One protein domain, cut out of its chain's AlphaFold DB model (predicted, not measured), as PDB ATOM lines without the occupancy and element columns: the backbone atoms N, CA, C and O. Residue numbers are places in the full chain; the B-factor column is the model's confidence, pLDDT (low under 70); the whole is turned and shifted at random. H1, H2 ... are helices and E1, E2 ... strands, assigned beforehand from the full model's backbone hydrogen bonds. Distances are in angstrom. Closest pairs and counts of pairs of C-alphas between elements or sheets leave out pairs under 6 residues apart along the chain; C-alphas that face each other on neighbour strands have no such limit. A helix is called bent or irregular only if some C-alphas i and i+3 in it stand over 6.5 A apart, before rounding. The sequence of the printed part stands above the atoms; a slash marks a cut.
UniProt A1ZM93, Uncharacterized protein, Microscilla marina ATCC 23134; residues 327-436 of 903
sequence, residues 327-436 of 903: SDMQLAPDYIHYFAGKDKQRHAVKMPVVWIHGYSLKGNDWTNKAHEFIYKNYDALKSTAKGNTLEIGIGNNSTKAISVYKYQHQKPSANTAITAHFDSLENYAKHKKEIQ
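This is residues 327 to 436 of the 903 residues of an uncharacterized protein of Microscilla marina ATCC 23134 (UniProt A1ZM93). A strongly twisted five-stranded sheet has H1 and H2 over one face, while on its other face it curls round H3, giving three layers. The E1 and E2 hairpin bends sharply partway along, and its far half, beyond residues 333 and 352, reaches out past the rest of the sheet at one end of the longest axis. The printed part has 110 residues, with three named helices and five named strands in the order E1 E2 H1 H2 E3 E4 E5 H3. The sheet is mixed, in the order E1 E2 E3 E4 E5, and the class is mixed, helices and strands. The whole is compact, with a radius of gyration of the C-alphas of 13.9 A and spans of 40 by 33 by 21 A.

E1, residues 329 to 340, begins with C-alpha 329 at (308.036, 255.034, 266.512), is 28.0 A long and bends by 79 degrees at residue 333. E2, residues 346 to 356, is 26.1 A long and bends by 75 degrees at residue 352. H1 is residues 366 to 376, 15.0 A. H2 is residues 378 to 384, 9.9 A, and is irregular, with C-alphas 380 and 383 at 7.0 A. E3 is residues 389 to 396, 23.1 A; E4 is residues 402 to 408, 19.9 A; E5 is residues 418 to 422, 10.9 A. H3, residues 425 to 436, is 16.6 A long and ends with C-alpha 436 at (298.665, 224.125, 272.849).

E1 and E2 form an antiparallel hairpin, with N 332 and O 353 at 2.8 A. E2 and E3 are parallel neighbours, with N 356 and O 395 at 2.8 A; with H1 and H2 between them they make a strand-helix-strand unit, two parallel neighbour strands joined through helices, whose crossover is right-handed. E3, E4 and E5 make a meander, each strand the antiparallel neighbour of the one before, with N 394 and O 403 at 2.8 A and N 404 and O 422 at 2.8 A. H1 is on the sheet at a height of 8.7 A; its closest C-alphas to E2 are Ala 370 and Val 354, 7.6 A. H2 is on the sheet over E3 at a height of 7.5 A; the closest C-alphas of H2 and E3 are those of Thr 384 and Leu 390, 7.1 A apart. H1 and H2 meet only through their link. H3 is on the sheet, its closest C-alphas to E5 being Tyr 428 and Phe 422, 5.6 A, and it is apart from H1 and H2. Every O i to N i+4 pair is within hydrogen-bond range in H1 and H3; in H2 1 of 3 is, and 2 of 4 O i to N i+3 pairs.

The farthest C-alphas, Lys 344 and Asn 415, are 41.0 A apart. The printed part has no cut, and no link is long. Mean pLDDT of the printed part is 71.1; 43 residues are under 70, among them 336 to 349 and 412 to 417.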
ATOM      1  N   SER A 327     310.280 258.566 262.893       58.00
ATOM      2  CA  SER A 327     310.667 259.270 264.125       58.00
ATOM      3  C   SER A 327     309.652 259.129 265.256       58.00
ATOM      4  O   SER A 327     309.997 259.305 266.419       58.00
ATOM      5  N   ASP A 328     308.394 258.837 264.924       65.19
ATOM      6  CA  ASP A 328     307.285 258.783 265.871       65.19
ATOM      7  C   ASP A 328     307.074 257.349 266.417       65.19
ATOM      8  O   ASP A 328     306.015 257.031 266.973       65.19
ATOM      9  N   MET A 329     308.068 256.468 266.217       75.38
ATOM     10  CA  MET A 329     308.036 255.034 266.512       75.38
ATOM     11  C   MET A 329     309.259 254.595 267.332       75.38
ATOM     12  O   MET A 329     310.382 255.024 267.078       75.38
ATOM     13  N   GLN A 330     309.056 253.702 268.302       78.94
ATOM     14  CA  GLN A 330     310.099 253.198 269.202       78.94
ATOM     15  C   GLN A 330     310.036 251.670 269.316       78.94
ATOM     16  O   GLN A 330     308.977 251.107 269.584       78.94
ATOM     17  N   LEU A 331     311.171 250.979 269.165       77.06
ATOM     18  CA  LEU A 331     311.244 249.528 269.362       77.06
ATOM     19  C   LEU A 331     311.519 249.170 270.834       77.06
ATOM     20  O   LEU A 331     312.515 249.600 271.409       77.06
ATOM     21  N   ALA A 332     310.680 248.307 271.408       78.81
ATOM     22  CA  ALA A 332     310.924 247.596 272.660       78.81
ATOM     23  C   ALA A 332     311.115 246.091 272.358       78.81
ATOM     24  O   ALA A 332     310.121 245.372 272.234       78.81
ATOM     25  N   PRO A 333     312.356 245.583 272.202       66.81
ATOM     26  CA  PRO A 333     312.602 244.228 271.686       66.81
ATOM     27  C   PRO A 333     312.230 243.103 272.669       66.81
ATOM     28  O   PRO A 333     311.912 241.994 272.245       66.81
ATOM     29  N   ASP A 334     312.228 243.393 273.973       68.94
ATOM     30  CA  ASP A 334     312.021 242.423 275.056       68.94
ATOM     31  C   ASP A 334     310.748 242.694 275.882       68.94
ATOM     32  O   ASP A 334     310.707 242.400 277.078       68.94
ATOM     33  N   TYR A 335     309.697 243.262 275.279       72.88
ATOM     34  CA  TYR A 335     308.465 243.583 276.004       72.88
ATOM     35  C   TYR A 335     307.772 242.323 276.559       72.88
ATOM     36  O   TYR A 335     307.606 241.316 275.865       72.88
ATOM     37  N   ILE A 336     307.349 242.391 277.825       65.12
ATOM     38  CA  ILE A 336     306.614 241.333 278.526       65.12
ATOM     39  C   ILE A 336     305.254 241.890 278.942       65.12
ATOM     40  O   ILE A 336     305.180 242.845 279.714       65.12
ATOM     41  N   HIS A 337     304.182 241.268 278.458       64.62
ATOM     42  CA  HIS A 337     302.817 241.570 278.877       64.62
ATOM     43  C   HIS A 337     302.293 240.498 279.834       64.62
ATOM     44  O   HIS A 337     302.487 239.306 279.584       64.62
ATOM     45  N   TYR A 338     301.591 240.918 280.887       58.34
ATOM     46  CA  TYR A 338     300.938 240.031 281.850       58.34
ATOM     47  C   TYR A 338     299.421 240.176 281.745       58.34
ATOM     48  O   TYR A 338     298.897 241.265 281.960       58.34
ATOM     49  N   PHE A 339     298.720 239.078 281.471       60.94
ATOM     50  CA  PHE A 339     297.257 239.025 281.429       60.94
ATOM     51  C   PHE A 339     296.724 238.056 282.487       60.94
ATOM     52  O   PHE A 339     297.400 237.095 282.866       60.94
ATOM     53  N   ALA A 340     295.522 238.336 282.994       45.81
ATOM     54  CA  ALA A 340     294.839 237.488 283.963       45.81
ATOM     55  C   ALA A 340     293.969 236.459 283.227       45.81
ATOM     56  O   ALA A 340     293.057 236.832 282.492       45.81
ATOM     57  N   GLY A 341     294.239 235.169 283.425       49.72
ATOM     58  CA  GLY A 341     293.364 234.101 282.950       49.72
ATOM     59  C   GLY A 341     292.035 234.060 283.716       49.72
ATOM     60  O   GLY A 341     291.912 234.594 284.821       49.72
ATOM     61  N   LYS A 342     291.031 233.361 283.163       45.50
ATOM     62  CA  LYS A 342     289.756 233.073 283.863       45.50
ATOM     63  C   LYS A 342     289.951 232.261 285.159       45.50
ATOM     64  O   LYS A 342     289.096 232.276 286.035       45.50
ATOM     65  N   ASP A 343     291.094 231.592 285.278       42.81
ATOM     66  CA  ASP A 343     291.611 230.863 286.444       42.81
ATOM     67  C   ASP A 343     292.337 231.763 287.473       42.81
ATOM     68  O   ASP A 343     292.840 231.270 288.484       42.81
ATOM     69  N   LYS A 344     292.388 233.083 287.235       43.00
ATOM     70  CA  LYS A 344     293.149 234.096 287.988       43.00
ATOM     71  C   LYS A 344     294.677 233.910 287.953       43.00
ATOM     72  O   LYS A 344     295.380 234.608 288.688       43.00
ATOM     73  N   GLN A 345     295.224 233.039 287.099       40.00
ATOM     74  CA  GLN A 345     296.673 232.960 286.899       40.00
ATOM     75  C   GLN A 345     297.172 234.139 286.050       40.00
ATOM     76  O   GLN A 345     296.479 234.627 285.158       40.00
ATOM     77  N   ARG A 346     298.395 234.610 286.327       44.41
ATOM     78  CA  ARG A 346     299.076 235.605 285.486       44.41
ATOM     79  C   ARG A 346     299.914 234.888 284.441       44.41
ATOM     80  O   ARG A 346     300.946 234.307 284.766       44.41
ATOM     81  N   HIS A 347     299.493 234.964 283.190       52.16
ATOM     82  CA  HIS A 347     300.267 234.457 282.066       52.16
ATOM     83  C   HIS A 347     301.136 235.578 281.484       52.16
ATOM     84  O   HIS A 347     300.681 236.715 281.356       52.16
ATOM     85  N   ALA A 348     302.381 235.254 281.128       58.78
ATOM     86  CA  ALA A 348     303.334 236.199 280.554       58.78
ATOM     87  C   ALA A 348     303.588 235.887 279.071       58.78
ATOM     88  O   ALA A 348     304.004 234.779 278.727       58.78
ATOM     89  N   VAL A 349     303.389 236.872 278.193       66.69
ATOM     90  CA  VAL A 349     303.791 236.805 276.780       66.69
ATOM     91  C   VAL A 349     304.944 237.773 276.554       66.69
ATOM     92  O   VAL A 349     304.799 238.976 276.758       66.69
ATOM     93  N   LYS A 350     306.086 237.231 276.115       75.00
ATOM     94  CA  LYS A 350     307.258 238.002 275.692       75.00
ATOM     95  C   LYS A 350     307.302 238.104 274.166       75.00
ATOM     96  O   LYS A 350     307.273 237.075 273.487       75.00
ATOM     97  N   MET A 351     307.393 239.323 273.641       80.19
ATOM     98  CA  MET A 351     307.558 239.622 272.213       80.19
ATOM     99  C   MET A 351     308.234 240.991 272.018       80.19
ATOM    100  O   MET A 351     308.120 241.838 272.905       80.19
ATOM    101  N   PRO A 352     308.869 241.259 270.866       83.56
ATOM    102  CA  PRO A 352     309.157 242.632 270.472       83.56
ATOM    103  C   PRO A 352     307.851 243.415 270.263       83.56
ATOM    104  O   PRO A 352     306.861 242.861 269.778       83.56
ATOM    105  N   VAL A 353     307.851 244.707 270.599       82.88
ATOM    106  CA  VAL A 353     306.744 245.641 270.329       82.88
ATOM    107  C   VAL A 353     307.281 246.929 269.712       82.88
ATOM    108  O   VAL A 353     308.203 247.537 270.251       82.88
ATOM    109  N   VAL A 354     306.680 247.369 268.605       83.56
ATOM    110  CA  VAL A 354     306.857 248.724 268.064       83.56
ATOM    111  C   VAL A 354     305.793 249.630 268.671       83.56
ATOM    112  O   VAL A 354     304.601 249.447 268.437       83.56
ATOM    113  N   TRP A 355     306.226 250.607 269.454       80.06
ATOM    114  CA  TRP A 355     305.377 251.625 270.055       80.06
ATOM    115  C   TRP A 355     305.253 252.829 269.128       80.06
ATOM    116  O   TRP A 355     306.259 253.445 268.788       80.06
ATOM    117  N   ILE A 356     304.030 253.177 268.736       74.94
ATOM    118  CA  ILE A 356     303.721 254.303 267.846       74.94
ATOM    119  C   ILE A 356     303.039 255.411 268.654       74.94
ATOM    120  O   ILE A 356     302.197 255.147 269.522       74.94
ATOM    121  N   HIS A 357     303.397 256.666 268.381       72.50
ATOM    122  CA  HIS A 357     302.754 257.812 269.013       72.50
ATOM    123  C   HIS A 357     301.285 257.970 268.567       72.50
ATOM    124  O   HIS A 357     300.958 257.871 267.384       72.50
ATOM    125  N   GLY A 358     300.384 258.261 269.512       64.25
ATOM    126  CA  GLY A 358     298.928 258.201 269.296       64.25
ATOM    127  C   GLY A 358     298.343 259.202 268.286       64.25
ATOM    128  O   GLY A 358     297.191 259.051 267.884       64.25
ATOM    129  N   TYR A 359     299.115 260.207 267.857       62.84
ATOM    130  CA  TYR A 359     298.746 261.087 266.739       62.84
ATOM    131  C   TYR A 359     299.111 260.487 265.378       62.84
ATOM    132  O   TYR A 359     298.343 260.620 264.432       62.84
ATOM    133  N   SER A 360     300.239 259.785 265.278       66.12
ATOM    134  CA  SER A 360     300.752 259.225 264.022       66.12
ATOM    135  C   SER A 360     299.914 258.032 263.548       66.12
ATOM    136  O   SER A 360     299.757 257.832 262.351       66.12
ATOM    137  N   LEU A 361     299.242 257.332 264.475       63.72
ATOM    138  CA  LEU A 361     298.181 256.350 264.189       63.72
ATOM    139  C   LEU A 361     296.923 256.941 263.511       63.72
ATOM    140  O   LEU A 361     296.030 256.190 263.133       63.72
ATOM    141  N   LYS A 362     296.827 258.271 263.369       64.69
ATOM    142  CA  LYS A 362     295.770 258.951 262.596       64.69
ATOM    143  C   LYS A 362     296.214 259.343 261.179       64.69
ATOM    144  O   LYS A 362     295.422 259.936 260.455       64.69
ATOM    145  N   GLY A 363     297.461 259.057 260.791       64.88
ATOM    146  CA  GLY A 363     297.955 259.254 259.425       64.88
ATOM    147  C   GLY A 363     297.570 258.087 258.514       64.88
ATOM    148  O   GLY A 363     297.647 256.932 258.926       64.88
ATOM    149  N   ASN A 364     297.180 258.375 257.271       58.91
ATOM    150  CA  ASN A 364     296.599 257.385 256.349       58.91
ATOM    151  C   ASN A 364     297.541 256.226 255.950       58.91
ATOM    152  O   ASN A 364     297.073 255.237 255.393       58.91
ATOM    153  N   ASP A 365     298.846 256.325 256.218       71.12
ATOM    154  CA  ASP A 365     299.872 255.337 255.854       71.12
ATOM    155  C   ASP A 365     300.521 254.630 257.064       71.12
ATOM    156  O   ASP A 365     301.500 253.897 256.889       71.12
ATOM    157  N   TRP A 366     300.006 254.828 258.288       73.88
ATOM    158  CA  TRP A 366     300.711 254.447 259.524       73.88
ATOM    159  C   TRP A 366     301.125 252.972 259.575       73.88
ATOM    160  O   TRP A 366     302.221 252.661 260.043       73.88
ATOM    161  N   THR A 367     300.293 252.071 259.047       74.94
ATOM    162  CA  THR A 367     300.561 250.629 258.979       74.94
ATOM    163  C   THR A 367     301.763 250.328 258.080       74.94
ATOM    164  O   THR A 367     302.671 249.598 258.472       74.94
ATOM    165  N   ASN A 368     301.831 250.966 256.907       76.31
ATOM    166  CA  ASN A 368     302.949 250.815 255.972       76.31
ATOM    167  C   ASN A 368     304.244 251.364 256.580       76.31
ATOM    168  O   ASN A 368     305.300 250.744 256.453       76.31
ATOM    169  N   LYS A 369     304.161 252.483 257.307       76.31
ATOM    170  CA  LYS A 369     305.299 253.082 258.021       76.31
ATOM    171  C   LYS A 369     305.767 252.229 259.195       76.31
ATOM    172  O   LYS A 369     306.970 252.117 259.412       76.31
ATOM    173  N   ALA A 370     304.854 251.557 259.892       79.50
ATOM    174  CA  ALA A 370     305.204 250.589 260.923       79.50
ATOM    175  C   ALA A 370     305.936 249.374 260.327       79.50
ATOM    176  O   ALA A 370     306.953 248.943 260.867       79.50
ATOM    177  N   HIS A 371     305.490 248.862 259.176       81.50
ATOM    178  CA  HIS A 371     306.185 247.780 258.468       81.50
ATOM    179  C   HIS A 371     307.562 248.233 257.942       81.50
ATOM    180  O   HIS A 371     308.546 247.511 258.092       81.50
ATOM    181  N   GLU A 372     307.674 249.458 257.418       78.94
ATOM    182  CA  GLU A 372     308.947 250.076 257.015       78.94
ATOM    183  C   GLU A 372     309.916 250.228 258.207       78.94
ATOM    184  O   GLU A 372     311.114 249.958 258.082       78.94
ATOM    185  N   PHE A 373     309.406 250.594 259.388       80.69
ATOM    186  CA  PHE A 373     310.175 250.657 260.632       80.69
ATOM    187  C   PHE A 373     310.663 249.269 261.078       80.69
ATOM    188  O   PHE A 373     311.827 249.121 261.454       80.69
ATOM    189  N   ILE A 374     309.815 248.239 260.988       83.50
ATOM    190  CA  ILE A 374     310.171 246.842 261.295       83.50
ATOM    191  C   ILE A 374     311.247 246.326 260.323       83.50
ATOM    192  O   ILE A 374     312.210 245.700 260.766       83.50
ATOM    193  N   TYR A 375     311.146 246.641 259.026       81.56
ATOM    194  CA  TYR A 375     312.171 246.321 258.025       81.56
ATOM    195  C   TYR A 375     313.523 246.970 258.350       81.56
ATOM    196  O   TYR A 375     314.556 246.296 258.352       81.56
ATOM    197  N   LYS A 376     313.514 248.278 258.649       77.50
ATOM    198  CA  LYS A 376     314.718 249.069 258.953       77.50
ATOM    199  C   LYS A 376     315.390 248.656 260.266       77.50
ATOM    200  O   LYS A 376     316.609 248.704 260.350       77.50
ATOM    201  N   ASN A 377     314.623 248.183 261.249       79.00
ATOM    202  CA  ASN A 377     315.136 247.680 262.529       79.00
ATOM    203  C   ASN A 377     315.328 246.148 262.562       79.00
ATOM    204  O   ASN A 377     315.541 245.583 263.637       79.00
ATOM    205  N   TYR A 378     315.261 245.449 261.419       78.69
ATOM    206  CA  TYR A 378     315.250 243.982 261.413       78.69
ATOM    207  C   TYR A 378     316.483 243.346 262.082       78.69
ATOM    208  O   TYR A 378     316.361 242.323 262.755       78.69
ATOM    209  N   ASP A 379     317.663 243.957 261.980       76.12
ATOM    210  CA  ASP A 379     318.877 243.417 262.597       76.12
ATOM    211  C   ASP A 379     318.855 243.405 264.137       76.12
ATOM    212  O   ASP A 379     319.552 242.586 264.738       76.12
ATOM    213  N   ALA A 380     317.999 244.213 264.775       73.00
ATOM    214  CA  ALA A 380     317.697 244.120 266.207       73.00
ATOM    215  C   ALA A 380     316.597 243.082 266.526       73.00
ATOM    216  O   ALA A 380     316.513 242.587 267.648       73.00
ATOM    217  N   LEU A 381     315.760 242.735 265.542       76.56
ATOM    218  CA  LEU A 381     314.616 241.826 265.679       76.56
ATOM    219  C   LEU A 381     314.938 240.364 265.341       76.56
ATOM    220  O   LEU A 381     314.269 239.465 265.852       76.56
ATOM    221  N   LYS A 382     315.953 240.101 264.508       77.00
ATOM    222  CA  LYS A 382     316.297 238.761 263.986       77.00
ATOM    223  C   LYS A 382     316.529 237.691 265.058       77.00
ATOM    224  O   LYS A 382     316.244 236.521 264.825       77.00
ATOM    225  N   SER A 383     316.981 238.089 266.246       71.38
ATOM    226  CA  SER A 383     317.158 237.225 267.425       71.38
ATOM    227  C   SER A 383     315.842 236.709 268.029       71.38
ATOM    228  O   SER A 383     315.848 235.708 268.744       71.38
ATOM    229  N   THR A 384     314.715 237.369 267.747       73.62
ATOM    230  CA  THR A 384     313.376 237.016 268.258       73.62
ATOM    231  C   THR A 384     312.572 236.122 267.302       73.62
ATOM    232  O   THR A 384     311.572 235.520 267.710       73.62
ATOM    233  N   ALA A 385     313.010 236.008 266.042       73.81
ATOM    234  CA  ALA A 385     312.355 235.218 265.005       73.81
ATOM    235  C   ALA A 385     312.447 233.704 265.278       73.81
ATOM    236  O   ALA A 385     313.423 233.194 265.832       73.81
ATOM    237  N   LYS A 386     311.422 232.953 264.863       73.62
ATOM    238  CA  LYS A 386     311.290 231.506 265.104       73.62
ATOM    239  C   LYS A 386     311.241 230.773 263.768       73.62
ATOM    240  O   LYS A 386     310.173 230.548 263.206       73.62
ATOM    241  N   GLY A 387     312.415 230.422 263.244       75.44
ATOM    242  CA  GLY A 387     312.543 229.889 261.886       75.44
ATOM    243  C   GLY A 387     312.231 230.974 260.852       75.44
ATOM    244  O   GLY A 387     312.826 232.048 260.899       75.44
ATOM    245  N   ASN A 388     311.277 230.714 259.957       75.62
ATOM    246  CA  ASN A 388     310.867 231.638 258.890       75.62
ATOM    247  C   ASN A 388     309.652 232.500 259.291       75.62
ATOM    248  O   ASN A 388     308.798 232.800 258.457       75.62
ATOM    249  N   THR A 389     309.536 232.846 260.576       78.75
ATOM    250  CA  THR A 389     308.411 233.619 261.121       78.75
ATOM    251  C   THR A 389     308.884 234.634 262.155       78.75
ATOM    252  O   THR A 389     309.558 234.272 263.124       78.75
ATOM    253  N   LEU A 390     308.469 235.888 261.978       82.50
ATOM    254  CA  LEU A 390     308.602 236.961 262.963       82.50
ATOM    255  C   LEU A 390     307.232 237.240 263.601       82.50
ATOM    256  O   LEU A 390     306.242 237.410 262.892       82.50
ATOM    257  N   GLU A 391     307.185 237.274 264.932       88.31
ATOM    258  CA  GLU A 391     305.997 237.589 265.740       88.31
ATOM    259  C   GLU A 391     306.265 238.911 266.472       88.31
ATOM    260  O   GLU A 391     307.202 238.973 267.269       88.31
ATOM    261  N   ILE A 392     305.487 239.963 266.204       85.62
ATOM    262  CA  ILE A 392     305.750 241.311 266.732       85.62
ATOM    263  C   ILE A 392     304.453 242.048 267.063       85.62
ATOM    264  O   ILE A 392     303.469 241.969 266.326       85.62
ATOM    265  N   GLY A 393     304.445 242.760 268.186       87.88
ATOM    266  CA  GLY A 393     303.351 243.650 268.553       87.88
ATOM    267  C   GLY A 393     303.518 245.034 267.929       87.88
ATOM    268  O   GLY A 393     304.637 245.528 267.789       87.88
ATOM    269  N   ILE A 394     302.409 245.692 267.608       86.62
ATOM    270  CA  ILE A 394     302.368 247.121 267.294       86.62
ATOM    271  C   ILE A 394     301.420 247.772 268.300       86.62
ATOM    272  O   ILE A 394     300.262 247.369 268.420       86.62
ATOM    273  N   GLY A 395     301.943 248.711 269.085       80.75
ATOM    274  CA  GLY A 395     301.289 249.262 270.268       80.75
ATOM    275  C   GLY A 395     301.093 250.773 270.206       80.75
ATOM    276  O   GLY A 395     301.976 251.509 269.772       80.75
ATOM    277  N   ASN A 396     299.954 251.257 270.696       78.25
ATOM    278  CA  ASN A 396     299.706 252.688 270.867       78.25
ATOM    279  C   ASN A 396     300.242 253.165 272.225       78.25
ATOM    280  O   ASN A 396     299.754 252.731 273.271       78.25
ATOM    281  N   ASN A 397     301.189 254.108 272.218       66.44
ATOM    282  CA  ASN A 397     301.792 254.647 273.442       66.44
ATOM    283  C   ASN A 397     300.786 255.292 274.419       66.44
ATOM    284  O   ASN A 397     301.040 255.286 275.624       66.44
ATOM    285  N   SER A 398     299.649 255.829 273.952       56.94
ATOM    286  CA  SER A 398     298.674 256.491 274.836       56.94
ATOM    287  C   SER A 398     297.660 255.535 275.472       56.94
ATOM    288  O   SER A 398     297.337 255.693 276.647       56.94
ATOM    289  N   THR A 399     297.171 254.530 274.737       57.78
ATOM    290  CA  THR A 399     296.158 253.578 275.241       57.78
ATOM    291  C   THR A 399     296.743 252.263 275.748       57.78
ATOM    292  O   THR A 399     296.046 251.518 276.431       57.78
ATOM    293  N   LYS A 400     298.000 251.953 275.406       64.94
ATOM    294  CA  LYS A 400     298.667 250.656 275.634       64.94
ATOM    295  C   LYS A 400     297.958 249.449 275.004       64.94
ATOM    296  O   LYS A 400     298.298 248.313 275.325       64.94
ATOM    297  N   ALA A 401     297.022 249.681 274.082       69.94
ATOM    298  CA  ALA A 401     296.507 248.639 273.201       69.94
ATOM    299  C   ALA A 401     297.632 248.162 272.269       69.94
ATOM    300  O   ALA A 401     298.369 248.994 271.733       69.94
ATOM    301  N   ILE A 402     297.764 246.843 272.101       80.19
ATOM    302  CA  ILE A 402     298.779 246.199 271.257       80.19
ATOM    303  C   ILE A 402     298.090 245.144 270.391       80.19
ATOM    304  O   ILE A 402     297.546 244.175 270.930       80.19
ATOM    305  N   SER A 403     298.171 245.314 269.075       84.00
ATOM    306  CA  SER A 403     297.811 244.298 268.078       84.00
ATOM    307  C   SER A 403     299.049 243.477 267.712       84.00
ATOM    308  O   SER A 403     300.172 243.972 267.822       84.00
ATOM    309  N   VAL A 404     298.887 242.225 267.283       85.69
ATOM    310  CA  VAL A 404     300.005 241.305 267.008       85.69
ATOM    311  C   VAL A 404     300.014 240.890 265.540       85.69
ATOM    312  O   VAL A 404     299.021 240.385 265.019       85.69
ATOM    313  N   TYR A 405     301.163 241.064 264.891       86.38
ATOM    314  CA  TYR A 405     301.395 240.773 263.479       86.38
ATOM    315  C   TYR A 405     302.397 239.625 263.331       86.38
ATOM    316  O   TYR A 405     303.375 239.523 264.081       86.38
ATOM    317  N   LYS A 406     302.151 238.745 262.354       85.50
ATOM    318  CA  LYS A 406     302.951 237.537 262.118       85.50
ATOM    319  C   LYS A 406     303.369 237.423 260.651       85.50
ATOM    320  O   LYS A 406     302.561 237.050 259.801       85.50
ATOM    321  N   TYR A 407     304.640 237.675 260.362       82.06
ATOM    322  CA  TYR A 407     305.182 237.689 258.998       82.06
ATOM    323  C   TYR A 407     305.684 236.309 258.568       82.06
ATOM    324  O   TYR A 407     306.251 235.572 259.380       82.06
ATOM    325  N   GLN A 408     305.511 235.979 257.287       68.81
ATOM    326  CA  GLN A 408     306.303 234.937 256.631       68.81
ATOM    327  C   GLN A 408     307.650 235.529 256.207       68.81
ATOM    328  O   GLN A 408     307.713 236.697 255.844       68.81
ATOM    329  N   HIS A 409     308.709 234.719 256.199       61.75
ATOM    330  CA  HIS A 409     310.098 235.160 256.013       61.75
ATOM    331  C   HIS A 409     310.650 235.977 257.189       61.75
ATOM    332  O   HIS A 409     309.940 236.426 258.086       61.75
ATOM    333  N   GLN A 410     311.979 236.070 257.217       60.19
ATOM    334  CA  GLN A 410     312.726 236.639 258.330       60.19
ATOM    335  C   GLN A 410     312.761 238.170 258.286       60.19
ATOM    336  O   GLN A 410     312.287 238.796 259.226       60.19
ATOM    337  N   LYS A 411     313.260 238.768 257.194       72.69
ATOM    338  CA  LYS A 411     313.319 240.227 257.000       72.69
ATOM    339  C   LYS A 411     312.091 240.707 256.202       72.69
ATOM    340  O   LYS A 411     312.078 240.493 254.990       72.69
ATOM    341  N   PRO A 412     311.076 241.338 256.823       64.94
ATOM    342  CA  PRO A 412     309.835 241.681 256.130       64.94
ATOM    343  C   PRO A 412     309.989 242.960 255.299       64.94
ATOM    344  O   PRO A 412     310.076 244.053 255.845       64.94
ATOM    345  N   SER A 413     310.024 242.832 253.975       62.16
ATOM    346  CA  SER A 413     309.878 243.956 253.039       62.16
ATOM    347  C   SER A 413     308.442 244.506 253.031       62.16
ATOM    348  O   SER A 413     307.520 243.857 253.526       62.16
ATOM    349  N   ALA A 414     308.224 245.659 252.386       54.44
ATOM    350  CA  ALA A 414     306.888 246.245 252.206       54.44
ATOM    351  C   ALA A 414     305.866 245.295 251.538       54.44
ATOM    352  O   ALA A 414     304.671 245.415 251.792       54.44
ATOM    353  N   ASN A 415     306.336 244.320 250.750       56.31
ATOM    354  CA  ASN A 415     305.501 243.342 250.040       56.31
ATOM    355  C   ASN A 415     305.436 241.976 250.762       56.31
ATOM    356  O   ASN A 415     305.060 240.972 250.160       56.31
ATOM    357  N   THR A 416     305.864 241.887 252.026       65.06
ATOM    358  CA  THR A 416     305.929 240.611 252.755       65.06
ATOM    359  C   THR A 416     304.575 240.204 253.329       65.06
ATOM    360  O   THR A 416     303.957 240.949 254.087       65.06
ATOM    361  N   ALA A 417     304.145 238.979 253.018       63.50
ATOM    362  CA  ALA A 417     302.857 238.444 253.439       63.50
ATOM    363  C   ALA A 417     302.708 238.355 254.973       63.50
ATOM    364  O   ALA A 417     303.483 237.689 255.673       63.50
ATOM    365  N   ILE A 418     301.647 238.985 255.479       74.88
ATOM    366  CA  ILE A 418     301.173 238.847 256.857       74.88
ATOM    367  C   ILE A 418     300.354 237.552 256.929       74.88
ATOM    368  O   ILE A 418     299.297 237.439 256.321       74.88
ATOM    369  N   THR A 419     300.847 236.564 257.674       75.19
ATOM    370  CA  THR A 419     300.216 235.233 257.805       75.19
ATOM    371  C   THR A 419     299.131 235.166 258.871       75.19
ATOM    372  O   THR A 419     298.350 234.220 258.888       75.19
ATOM    373  N   ALA A 420     299.128 236.118 259.805       79.25
ATOM    374  CA  ALA A 420     298.069 236.316 260.784       79.25
ATOM    375  C   ALA A 420     298.152 237.733 261.369       79.25
ATOM    376  O   ALA A 420     299.249 238.268 261.572       79.25
ATOM    377  N   HIS A 421     296.986 238.283 261.690       84.44
ATOM    378  CA  HIS A 421     296.801 239.478 262.504       84.44
ATOM    379  C   HIS A 421     295.925 239.117 263.708       84.44
ATOM    380  O   HIS A 421     295.029 238.283 263.590       84.44
ATOM    381  N   PHE A 422     296.185 239.740 264.854       84.06
ATOM    382  CA  PHE A 422     295.359 239.631 266.051       84.06
ATOM    383  C   PHE A 422     295.159 241.032 266.625       84.06
ATOM    384  O   PHE A 422     296.126 241.665 267.046       84.06
ATOM    385  N   ASP A 423     293.915 241.500 266.688       80.69
ATOM    386  CA  ASP A 423     293.580 242.887 267.060       80.69
ATOM    387  C   ASP A 423     293.888 243.213 268.532       80.69
ATOM    388  O   ASP A 423     293.885 244.371 268.942       80.69
ATOM    389  N   SER A 424     294.162 242.183 269.338       78.19
ATOM    390  CA  SER A 424     294.652 242.322 270.702       78.19
ATOM    391  C   SER A 424     295.649 241.220 271.069       78.19
ATOM    392  O   SER A 424     295.572 240.072 270.614       78.19
ATOM    393  N   LEU A 425     296.568 241.566 271.970       73.44
ATOM    394  CA  LEU A 425     297.512 240.634 272.587       73.44
ATOM    395  C   LEU A 425     296.792 239.526 273.390       73.44
ATOM    396  O   LEU A 425     297.298 238.408 273.474       73.44
ATOM    397  N   GLU A 426     295.582 239.793 273.898       70.75
ATOM    398  CA  GLU A 426     294.714 238.800 274.550       70.75
ATOM    399  C   GLU A 426     294.159 237.765 273.553       70.75
ATOM    400  O   GLU A 426     294.260 236.564 273.805       70.75
ATOM    401  N   ASN A 427     293.665 238.196 272.385       77.25
ATOM    402  CA  ASN A 427     293.191 237.291 271.329       77.25
ATOM    403  C   ASN A 427     294.326 236.383 270.830       77.25
ATOM    404  O   ASN A 427     294.152 235.170 270.692       77.25
ATOM    405  N   TYR A 428     295.519 236.950 270.638       78.75
ATOM    406  CA  TYR A 428     296.735 236.203 270.307       78.75
ATOM    407  C   TYR A 428     297.121 235.180 271.391       78.75
ATOM    408  O   TYR A 428     297.484 234.041 271.080       78.75
ATOM    409  N   ALA A 429     297.023 235.557 272.668       70.00
ATOM    410  CA  ALA A 429     297.301 234.663 273.784       70.00
ATOM    411  C   ALA A 429     296.292 233.505 273.877       70.00
ATOM    412  O   ALA A 429     296.701 232.353 274.036       70.00
ATOM    413  N   LYS A 430     294.995 233.793 273.712       72.06
ATOM    414  CA  LYS A 430     293.913 232.798 273.651       72.06
ATOM    415  C   LYS A 430     294.155 231.792 272.525       72.06
ATOM    416  O   LYS A 430     294.199 230.595 272.790       72.06
ATOM    417  N   HIS A 431     294.452 232.272 271.318       75.50
ATOM    418  CA  HIS A 431     294.775 231.429 270.166       75.50
ATOM    419  C   HIS A 431     296.007 230.532 270.404       75.50
ATOM    420  O   HIS A 431     296.021 229.359 270.027       75.50
ATOM    421  N   LYS A 432     297.047 231.041 271.083       72.31
ATOM    422  CA  LYS A 432     298.212 230.218 271.452       72.31
ATOM    423  C   LYS A 432     297.923 229.187 272.538       72.31
ATOM    424  O   LYS A 432     298.524 228.113 272.484       72.31
ATOM    425  N   LYS A 433     297.007 229.469 273.469       66.88
ATOM    426  CA  LYS A 433     296.502 228.462 274.411       66.88
ATOM    427  C   LYS A 433     295.714 227.380 273.671       66.88
ATOM    428  O   LYS A 433     296.058 226.215 273.803       66.88
ATOM    429  N   GLU A 434     294.775 227.750 272.804       65.88
ATOM    430  CA  GLU A 434     293.973 226.811 272.003       65.88
ATOM    431  C   GLU A 434     294.841 225.876 271.143       65.88
ATOM    432  O   GLU A 434     294.622 224.666 271.131       65.88
ATOM    433  N   ILE A 435     295.896 226.393 270.500       63.78
ATOM    434  CA  ILE A 435     296.871 225.573 269.760       63.78
ATOM    435  C   ILE A 435     297.638 224.603 270.674       63.78
ATOM    436  O   ILE A 435     298.000 223.511 270.229       63.78
ATOM    437  N   GLN A 436     297.950 224.991 271.912       57.66
ATOM    438  CA  GLN A 436     298.665 224.125 272.849       57.66
ATOM    439  C   GLN A 436     297.737 223.065 273.446       57.66
ATOM    440  O   GLN A 436     298.101 221.892 273.461       57.66
TER     441      GLN A 436